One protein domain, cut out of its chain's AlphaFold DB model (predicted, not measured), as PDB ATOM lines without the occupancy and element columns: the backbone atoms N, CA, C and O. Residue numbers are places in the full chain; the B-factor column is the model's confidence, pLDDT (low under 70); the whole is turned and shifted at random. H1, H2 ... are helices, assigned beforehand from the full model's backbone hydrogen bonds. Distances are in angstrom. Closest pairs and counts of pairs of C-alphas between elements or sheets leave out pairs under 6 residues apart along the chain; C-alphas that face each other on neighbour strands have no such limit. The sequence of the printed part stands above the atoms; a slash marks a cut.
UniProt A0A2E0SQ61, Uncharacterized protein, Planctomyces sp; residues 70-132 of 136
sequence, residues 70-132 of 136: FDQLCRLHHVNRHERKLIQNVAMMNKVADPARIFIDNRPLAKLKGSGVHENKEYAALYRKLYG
ATOM      1  N   PHE A  70     206.890 199.805 186.669       81.75
ATOM      2  CA  PHE A  70     205.832 198.800 186.726       81.75
ATOM      3  C   PHE A  70     204.451 199.404 187.017       81.75
ATOM      4  O   PHE A  70     203.462 199.047 186.380       81.75
ATOM      5  N   ASP A  71     204.375 200.350 187.951       78.62
ATOM      6  CA  ASP A  71     203.119 200.980 188.341       78.62
ATOM      7  C   ASP A  71     202.552 201.864 187.229       78.62
ATOM      8  O   ASP A  71     201.340 201.854 186.994       78.62
ATOM      9  N   GLN A  72     203.434 202.556 186.505       79.25
ATOM     10  CA  GLN A  72     203.080 203.354 185.333       79.25
ATOM     11  C   GLN A  72     202.579 202.471 184.179       79.25
ATOM     12  O   GLN A  72     201.533 202.758 183.596       79.25
ATOM     13  N   LEU A  73     203.252 201.347 183.903       80.88
ATOM     14  CA  LEU A  73     202.828 200.381 182.883       80.88
ATOM     15  C   LEU A  73     201.486 199.727 183.231       80.88
ATOM     16  O   LEU A  73     200.602 199.626 182.382       80.88
ATOM     17  N   CYS A  74     201.276 199.353 184.495       83.69
ATOM     18  CA  CYS A  74     199.978 198.858 184.949       83.69
ATOM     19  C   CYS A  74     198.850 199.869 184.696       83.69
ATOM     20  O   CYS A  74     197.753 199.463 184.323       83.69
ATOM     21  N   ARG A  75     199.099 201.170 184.883       78.00
ATOM     22  CA  ARG A  75     198.103 202.217 184.611       78.00
ATOM     23  C   ARG A  75     197.829 202.369 183.120       78.00
ATOM     24  O   ARG A  75     196.663 202.399 182.739       78.00
ATOM     25  N   LEU A  76     198.877 202.397 182.293       82.38
ATOM     26  CA  LEU A  76     198.756 202.513 180.837       82.38
ATOM     27  C   LEU A  76     197.917 201.374 180.238       82.38
ATOM     28  O   LEU A  76     197.087 201.601 179.366       82.38
ATOM     29  N   HIS A  77     198.093 200.155 180.748       80.94
ATOM     30  CA  HIS A  77     197.363 198.971 180.292       80.94
ATOM     31  C   HIS A  77     196.048 198.714 181.061       80.94
ATOM     32  O   HIS A  77     195.458 197.639 180.930       80.94
ATOM     33  N   HIS A  78     195.586 199.672 181.878       81.75
ATOM     34  CA  HIS A  78     194.378 199.561 182.711       81.75
ATOM     35  C   HIS A  78     194.305 198.248 183.515       81.75
ATOM     36  O   HIS A  78     193.266 197.581 183.588       81.75
ATOM     37  N   VAL A  79     195.435 197.850 184.096       83.31
ATOM     38  CA  VAL A  79     195.602 196.597 184.837       83.31
ATOM     39  C   VAL A  79     194.987 196.734 186.231       83.31
ATOM     40  O   VAL A  79     195.353 197.622 187.001       83.31
ATOM     41  N   ASN A  80     194.054 195.846 186.574       81.94
ATOM     42  CA  ASN A  80     193.388 195.839 187.876       81.94
ATOM     43  C   ASN A  80     194.324 195.299 188.978       81.94
ATOM     44  O   ASN A  80     195.301 194.601 188.707       81.94
ATOM     45  N   ARG A  81     194.008 195.547 190.253       79.94
ATOM     46  CA  ARG A  81     194.807 195.101 191.409       79.94
ATOM     47  C   ARG A  81     195.059 193.591 191.417       79.94
ATOM     48  O   ARG A  81     196.145 193.151 191.788       79.94
ATOM     49  N   HIS A  82     194.060 192.811 191.012       81.06
ATOM     50  CA  HIS A  82     194.175 191.360 190.886       81.06
ATOM     51  C   HIS A  82     195.190 190.963 189.804       81.06
ATOM     52  O   HIS A  82     196.112 190.191 190.049       81.06
ATOM     53  N   GLU A  83     195.081 191.572 188.626       81.44
ATOM     54  CA  GLU A  83     195.987 191.353 187.499       81.44
ATOM     55  C   GLU A  83     197.424 191.791 187.822       81.44
ATOM     56  O   GLU A  83     198.378 191.104 187.471       81.44
ATOM     57  N   ARG A  84     197.598 192.879 188.579       85.25
ATOM     58  CA  ARG A  84     198.914 193.321 189.058       85.25
ATOM     59  C   ARG A  84     199.588 192.255 189.929       85.25
ATOM     60  O   ARG A  84     200.778 191.998 189.751       85.25
ATOM     61  N   LYS A  85     198.836 191.609 190.831       83.50
ATOM     62  CA  LYS A  85     199.340 190.475 191.627       83.50
ATOM     63  C   LYS A  85     199.709 189.287 190.741       83.50
ATOM     64  O   LYS A  85     200.751 188.682 190.965       83.50
ATOM     65  N   LEU A  86     198.910 188.991 189.713       83.44
ATOM     66  CA  LEU A  86     199.231 187.935 188.749       83.44
ATOM     67  C   LEU A  86     200.563 188.213 188.039       83.44
ATOM     68  O   LEU A  86     201.407 187.324 187.989       83.44
ATOM     69  N   ILE A  87     200.813 189.442 187.568       84.81
ATOM     70  CA  ILE A  87     202.093 189.798 186.925       84.81
ATOM     71  C   ILE A  87     203.270 189.641 187.901       84.81
ATOM     72  O   ILE A  87     204.309 189.095 187.530       84.81
ATOM     73  N   GLN A  88     203.110 190.065 189.159       85.00
ATOM     74  CA  GLN A  88     204.142 189.885 190.188       85.00
ATOM     75  C   GLN A  88     204.423 188.402 190.469       85.00
ATOM     76  O   GLN A  88     205.585 188.004 190.557       85.00
ATOM     77  N   ASN A  89     203.382 187.570 190.534       83.44
ATOM     78  CA  ASN A  89     203.524 186.127 190.706       83.44
ATOM     79  C   ASN A  89     204.249 185.491 189.513       83.44
ATOM     80  O   ASN A  89     205.167 184.697 189.708       83.44
ATOM     81  N   VAL A  90     203.916 185.893 188.280       82.31
ATOM     82  CA  VAL A  90     204.615 185.432 187.068       82.31
ATOM     83  C   VAL A  90     206.093 185.819 187.100       82.31
ATOM     84  O   VAL A  90     206.940 184.994 186.744       82.31
ATOM     85  N   ALA A  91     206.416 187.037 187.546       83.38
ATOM     86  CA  ALA A  91     207.796 187.496 187.694       83.38
ATOM     87  C   ALA A  91     208.566 186.629 188.692       83.38
ATOM     88  O   ALA A  91     209.664 186.165 188.383       83.38
ATOM     89  N   MET A  92     207.958 186.345 189.846       82.62
ATOM     90  CA  MET A  92     208.550 185.513 190.890       82.62
ATOM     91  C   MET A  92     208.773 184.070 190.414       82.62
ATOM     92  O   MET A  92     209.868 183.533 190.575       82.62
ATOM     93  N   MET A  93     207.777 183.462 189.759       80.62
ATOM     94  CA  MET A  93     207.866 182.093 189.232       80.62
ATOM     95  C   MET A  93     208.940 181.949 188.147       80.62
ATOM     96  O   MET A  93     209.650 180.947 188.101       80.62
ATOM     97  N   ASN A  94     209.092 182.959 187.288       78.94
ATOM     98  CA  ASN A  94     210.068 182.949 186.196       78.94
ATOM     99  C   ASN A  94     211.424 183.571 186.580       78.94
ATOM    100  O   ASN A  94     212.282 183.716 185.709       78.94
ATOM    101  N   LYS A  95     211.632 183.929 187.859       80.50
ATOM    102  CA  LYS A  95     212.848 184.593 188.372       80.50
ATOM    103  C   LYS A  95     213.226 185.851 187.578       80.50
ATOM    104  O   LYS A  95     214.402 186.121 187.329       80.50
ATOM    105  N   VAL A  96     212.227 186.621 187.157       77.25
ATOM    106  CA  VAL A  96     212.431 187.896 186.468       77.25
ATOM    107  C   VAL A  96     212.748 188.960 187.517       77.25
ATOM    108  O   VAL A  96     211.958 189.177 188.431       77.25
ATOM    109  N   ALA A  97     213.900 189.623 187.386       74.12
ATOM    110  CA  ALA A  97     214.366 190.624 188.351       74.12
ATOM    111  C   ALA A  97     213.449 191.857 188.457       74.12
ATOM    112  O   ALA A  97     213.365 192.461 189.522       74.12
ATOM    113  N   ASP A  98     212.756 192.211 187.371       79.38
ATOM    114  CA  ASP A  98     211.819 193.334 187.324       79.38
ATOM    115  C   ASP A  98     210.482 192.896 186.692       79.38
ATOM    116  O   ASP A  98     210.469 192.474 185.527       79.38
ATOM    117  N   PRO A  99     209.347 193.000 187.410       78.94
ATOM    118  CA  PRO A  99     208.032 192.661 186.869       78.94
ATOM    119  C   PRO A  99     207.619 193.530 185.670       78.94
ATOM    120  O   PRO A  99     206.807 193.080 184.861       78.94
ATOM    121  N   ALA A 100     208.191 194.728 185.484       81.44
ATOM    122  CA  ALA A 100     207.936 195.569 184.310       81.44
ATOM    123  C   ALA A 100     208.361 194.893 182.994       81.44
ATOM    124  O   ALA A 100     207.766 195.125 181.941       81.44
ATOM    125  N   ARG A 101     209.345 193.988 183.042       81.12
ATOM    126  CA  ARG A 101     209.840 193.279 181.856       81.12
ATOM    127  C   ARG A 101     208.788 192.357 181.230       81.12
ATOM    128  O   ARG A 101     208.884 192.061 180.044       81.12
ATOM    129  N   ILE A 102     207.763 191.964 181.992       83.06
ATOM    130  CA  ILE A 102     206.638 191.132 181.526       83.06
ATOM    131  C   ILE A 102     205.686 191.904 180.608       83.06
ATOM    132  O   ILE A 102     204.847 191.277 179.977       83.06
ATOM    133  N   PHE A 103     205.803 193.231 180.497       81.62
ATOM    134  CA  PHE A 103     205.071 194.024 179.499       81.62
ATOM    135  C   PHE A 103     205.780 194.070 178.137       81.62
ATOM    136  O   PHE A 103     205.159 194.411 177.136       81.62
ATOM    137  N   ILE A 104     207.075 193.740 178.099       80.50
ATOM    138  CA  ILE A 104     207.902 193.762 176.886       80.50
ATOM    139  C   ILE A 104     208.132 192.335 176.374       80.50
ATOM    140  O   ILE A 104     208.060 192.084 175.175       80.50
ATOM    141  N   ASP A 105     208.426 191.398 177.280       80.81
ATOM    142  CA  ASP A 105     208.639 189.991 176.959       80.81
ATOM    143  C   ASP A 105     207.422 189.158 177.371       80.81
ATOM    144  O   ASP A 105     207.106 189.007 178.553       80.81
ATOM    145  N   ASN A 106     206.759 188.579 176.375       80.31
ATOM    146  CA  ASN A 106     205.565 187.763 176.553       80.31
ATOM    147  C   ASN A 106     205.883 186.305 176.931       80.31
ATOM    148  O   ASN A 106     204.986 185.579 177.361       80.31
ATOM    149  N   ARG A 107     207.146 185.858 176.818       80.81
ATOM    150  CA  ARG A 107     207.559 184.465 177.074       80.81
ATOM    151  C   ARG A 107     207.190 183.947 178.468       80.81
ATOM    152  O   ARG A 107     206.707 182.815 178.543       80.81
ATOM    153  N   PRO A 108     207.388 184.703 179.569       79.69
ATOM    154  CA  PRO A 108     207.036 184.236 180.913       79.69
ATOM    155  C   PRO A 108     205.536 183.959 181.050       79.69
ATOM    156  O   PRO A 108     205.130 182.998 181.697       79.69
ATOM    157  N   LEU A 109     204.722 184.785 180.391       77.75
ATOM    158  CA  LEU A 109     203.266 184.712 180.413       77.75
ATOM    159  C   LEU A 109     202.747 183.614 179.459       77.75
ATOM    160  O   LEU A 109     201.822 182.875 179.792       77.75
ATOM    161  N   ALA A 110     203.394 183.442 178.301       75.19
ATOM    162  CA  ALA A 110     203.071 182.412 177.314       75.19
ATOM    163  C   ALA A 110     203.306 180.988 177.844       75.19
ATOM    164  O   ALA A 110     202.504 180.096 177.578       75.19
ATOM    165  N   LYS A 111     204.364 180.778 178.642       75.94
ATOM    166  CA  LYS A 111     204.627 179.487 179.305       75.94
ATOM    167  C   LYS A 111     203.488 179.063 180.233       75.94
ATOM    168  O   LYS A 111     203.188 177.878 180.331       75.94
ATOM    169  N   LEU A 112     202.846 180.029 180.886       73.25
ATOM    170  CA  LEU A 112     201.760 179.774 181.830       73.25
ATOM    171  C   LEU A 112     200.425 179.530 181.118       73.25
ATOM    172  O   LEU A 112     199.646 178.709 181.580       73.25
ATOM    173  N   LYS A 113     200.199 180.115 179.933       66.44
ATOM    174  CA  LYS A 113     198.987 179.895 179.117       66.44
ATOM    175  C   LYS A 113     198.683 178.404 178.844       66.44
ATOM    176  O   LYS A 113     197.517 178.050 178.688       66.44
ATOM    177  N   GLY A 114     199.695 177.526 178.811       62.50
ATOM    178  CA  GLY A 114     199.554 176.098 178.468       62.50
ATOM    179  C   GLY A 114     199.270 175.120 179.625       62.50
ATOM    180  O   GLY A 114     198.839 173.999 179.377       62.50
ATOM    181  N   SER A 115     199.476 175.510 180.886       57.38
ATOM    182  CA  SER A 115     199.415 174.610 182.063       57.38
ATOM    183  C   SER A 115     198.026 174.429 182.739       57.38
ATOM    184  O   SER A 115     197.821 174.857 183.865       57.38
ATOM    185  N   GLY A 116     197.051 173.822 182.053       52.78
ATOM    186  CA  GLY A 116     195.919 173.015 182.579       52.78
ATOM    187  C   GLY A 116     195.058 173.333 183.835       52.78
ATOM    188  O   GLY A 116     194.199 172.506 184.124       52.78
ATOM    189  N   VAL A 117     195.190 174.430 184.594       51.31
ATOM    190  CA  VAL A 117     194.416 174.659 185.852       51.31
ATOM    191  C   VAL A 117     193.722 176.028 185.850       51.31
ATOM    192  O   VAL A 117     194.098 176.902 185.087       51.31
ATOM    193  N   HIS A 118     192.679 176.229 186.665       55.12
ATOM    194  CA  HIS A 118     191.843 177.444 186.754       55.12
ATOM    195  C   HIS A 118     192.602 178.790 186.685       55.12
ATOM    196  O   HIS A 118     192.109 179.719 186.042       55.12
ATOM    197  N   GLU A 119     193.806 178.876 187.263       58.88
ATOM    198  CA  GLU A 119     194.683 180.057 187.192       58.88
ATOM    199  C   GLU A 119     195.087 180.423 185.747       58.88
ATOM    200  O   GLU A 119     195.259 181.593 185.410       58.88
ATOM    201  N   ASN A 120     195.140 179.456 184.828       70.81
ATOM    202  CA  ASN A 120     195.445 179.699 183.418       70.81
ATOM    203  C   ASN A 120     194.428 180.564 182.702       70.81
ATOM    204  O   ASN A 120     194.804 181.264 181.765       70.81
ATOM    205  N   LYS A 121     193.146 180.500 183.078       73.06
ATOM    206  CA  LYS A 121     192.133 181.339 182.428       73.06
ATOM    207  C   LYS A 121     192.421 182.810 182.701       73.06
ATOM    208  O   LYS A 121     192.288 183.635 181.803       73.06
ATOM    209  N   GLU A 122     192.882 183.113 183.909       80.06
ATOM    210  CA  GLU A 122     193.232 184.466 184.326       80.06
ATOM    211  C   GLU A 122     194.545 184.924 183.688       80.06
ATOM    212  O   GLU A 122     194.603 186.033 183.160       80.06
ATOM    213  N   TYR A 123     195.567 184.060 183.617       79.25
ATOM    214  CA  TYR A 123     196.804 184.371 182.888       79.25
ATOM    215  C   TYR A 123     196.580 184.521 181.377       79.25
ATOM    216  O   TYR A 123     197.192 185.382 180.747       79.25
ATOM    217  N   ALA A 124     195.684 183.731 180.782       76.56
ATOM    218  CA  ALA A 124     195.315 183.846 179.374       76.56
ATOM    219  C   ALA A 124     194.518 185.129 179.094       76.56
ATOM    220  O   ALA A 124     194.775 185.797 178.092       76.56
ATOM    221  N   ALA A 125     193.594 185.506 179.984       81.44
ATOM    222  CA  ALA A 125     192.876 186.776 179.904       81.44
ATOM    223  C   ALA A 125     193.833 187.970 180.040       81.44
ATOM    224  O   ALA A 125     193.770 188.906 179.243       81.44
ATOM    225  N   LEU A 126     194.775 187.897 180.986       83.12
ATOM    226  CA  LEU A 126     195.829 188.891 181.175       83.12
ATOM    227  C   LEU A 126     196.734 189.004 179.943       83.12
ATOM    228  O   LEU A 126     197.018 190.107 179.487       83.12
ATOM    229  N   TYR A 127     197.139 187.873 179.360       82.19
ATOM    230  CA  TYR A 127     197.920 187.836 178.125       82.19
ATOM    231  C   TYR A 127     197.184 188.530 176.979       82.19
ATOM    232  O   TYR A 127     197.752 189.398 176.321       82.19
ATOM    233  N   ARG A 128     195.906 188.192 176.775       81.50
ATOM    234  CA  ARG A 128     195.069 188.783 175.722       81.50
ATOM    235  C   ARG A 128     194.887 190.287 175.912       81.50
ATOM    236  O   ARG A 128     194.873 191.028 174.939       81.50
ATOM    237  N   LYS A 129     194.785 190.748 177.158       81.56
ATOM    238  CA  LYS A 129     194.658 192.171 177.489       81.56
ATOM    239  C   LYS A 129     195.953 192.956 177.256       81.56
ATOM    240  O   LYS A 129     195.894 194.084 176.784       81.56
ATOM    241  N   LEU A 130     197.107 192.373 177.582       81.75
ATOM    242  CA  LEU A 130     198.409 193.040 177.452       81.75
ATOM    243  C   LEU A 130     198.951 193.026 176.017       81.75
ATOM    244  O   LEU A 130     199.549 194.007 175.588       81.75
ATOM    245  N   TYR A 131     198.736 191.931 175.286       81.62
ATOM    246  CA  TYR A 131     199.375 191.670 173.993       81.62
ATOM    247  C   TYR A 131     198.395 191.511 172.822       81.62
ATOM    248  O   TYR A 131     198.829 191.339 171.685       81.62
ATOM    249  N   GLY A 132     197.086 191.571 173.082       74.38
ATOM    250  CA  GLY A 132     196.047 191.302 172.090       74.38
ATOM    251  C   GLY A 132     195.844 189.808 171.815       74.38
ATOM    252  O   GLY A 132     196.567 188.942 172.324       74.38
TER     253      GLY A 132
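What this domain is: This is residues 70 to 132 of the 136 residues of an uncharacterized protein of Planctomyces sp (UniProt A0A2E0SQ61). A small rounded cluster of five helices: the two longer ones, H2 and H5, stand crosswise, H3 packs on H2, H4 and H5 form a hairpin, and H1 lies at one end beside H3. The printed part has 63 residues, is all helix and compact, with a radius of gyration of the C-alphas of 10.6 A and spans of 31 by 22 by 19 A.

Where its parts are: H1, residues 70 to 76, begins at C-alpha 70 (205.832, 198.800, 186.726). H2, residues 81 to 93, is 18.6 A long. H3 is residues 99 to 103 and H4 107 to 113. H5, residues 119 to 131, is 18.2 A long and ends at C-alpha 131 (199.375, 191.670, 173.993).

How they stand to each other: H1 touches H3, the closest C-alphas being Phe 70 and Ala 100, 4.6 A apart. H2 touches H3 with residues 87 to 91 alone, closest at the C-alphas of Ala 91 and Pro 99, 5.2 A. H4 and H5 touch, closest at the C-alphas of Lys 113 and Ala 124, 5.4 A. H2 and H5 are close but not clearly touching, about perpendicular at 79 degrees. H1 and H5 are apart. Every O i to N i+4 pair is within hydrogen-bond range in H1, H2 and H5, against 2 of 3 in H4 and 0 of 1 in H3, where 2 of 2 O i to N i+3 pairs are.

The domain as a whole: The C-alphas of Gln 72 and Gly 116, the two farthest apart, are 31.3 A apart. The printed part has no cut, the four links are tight, and pLDDT is under 70 at residues 113 to 119.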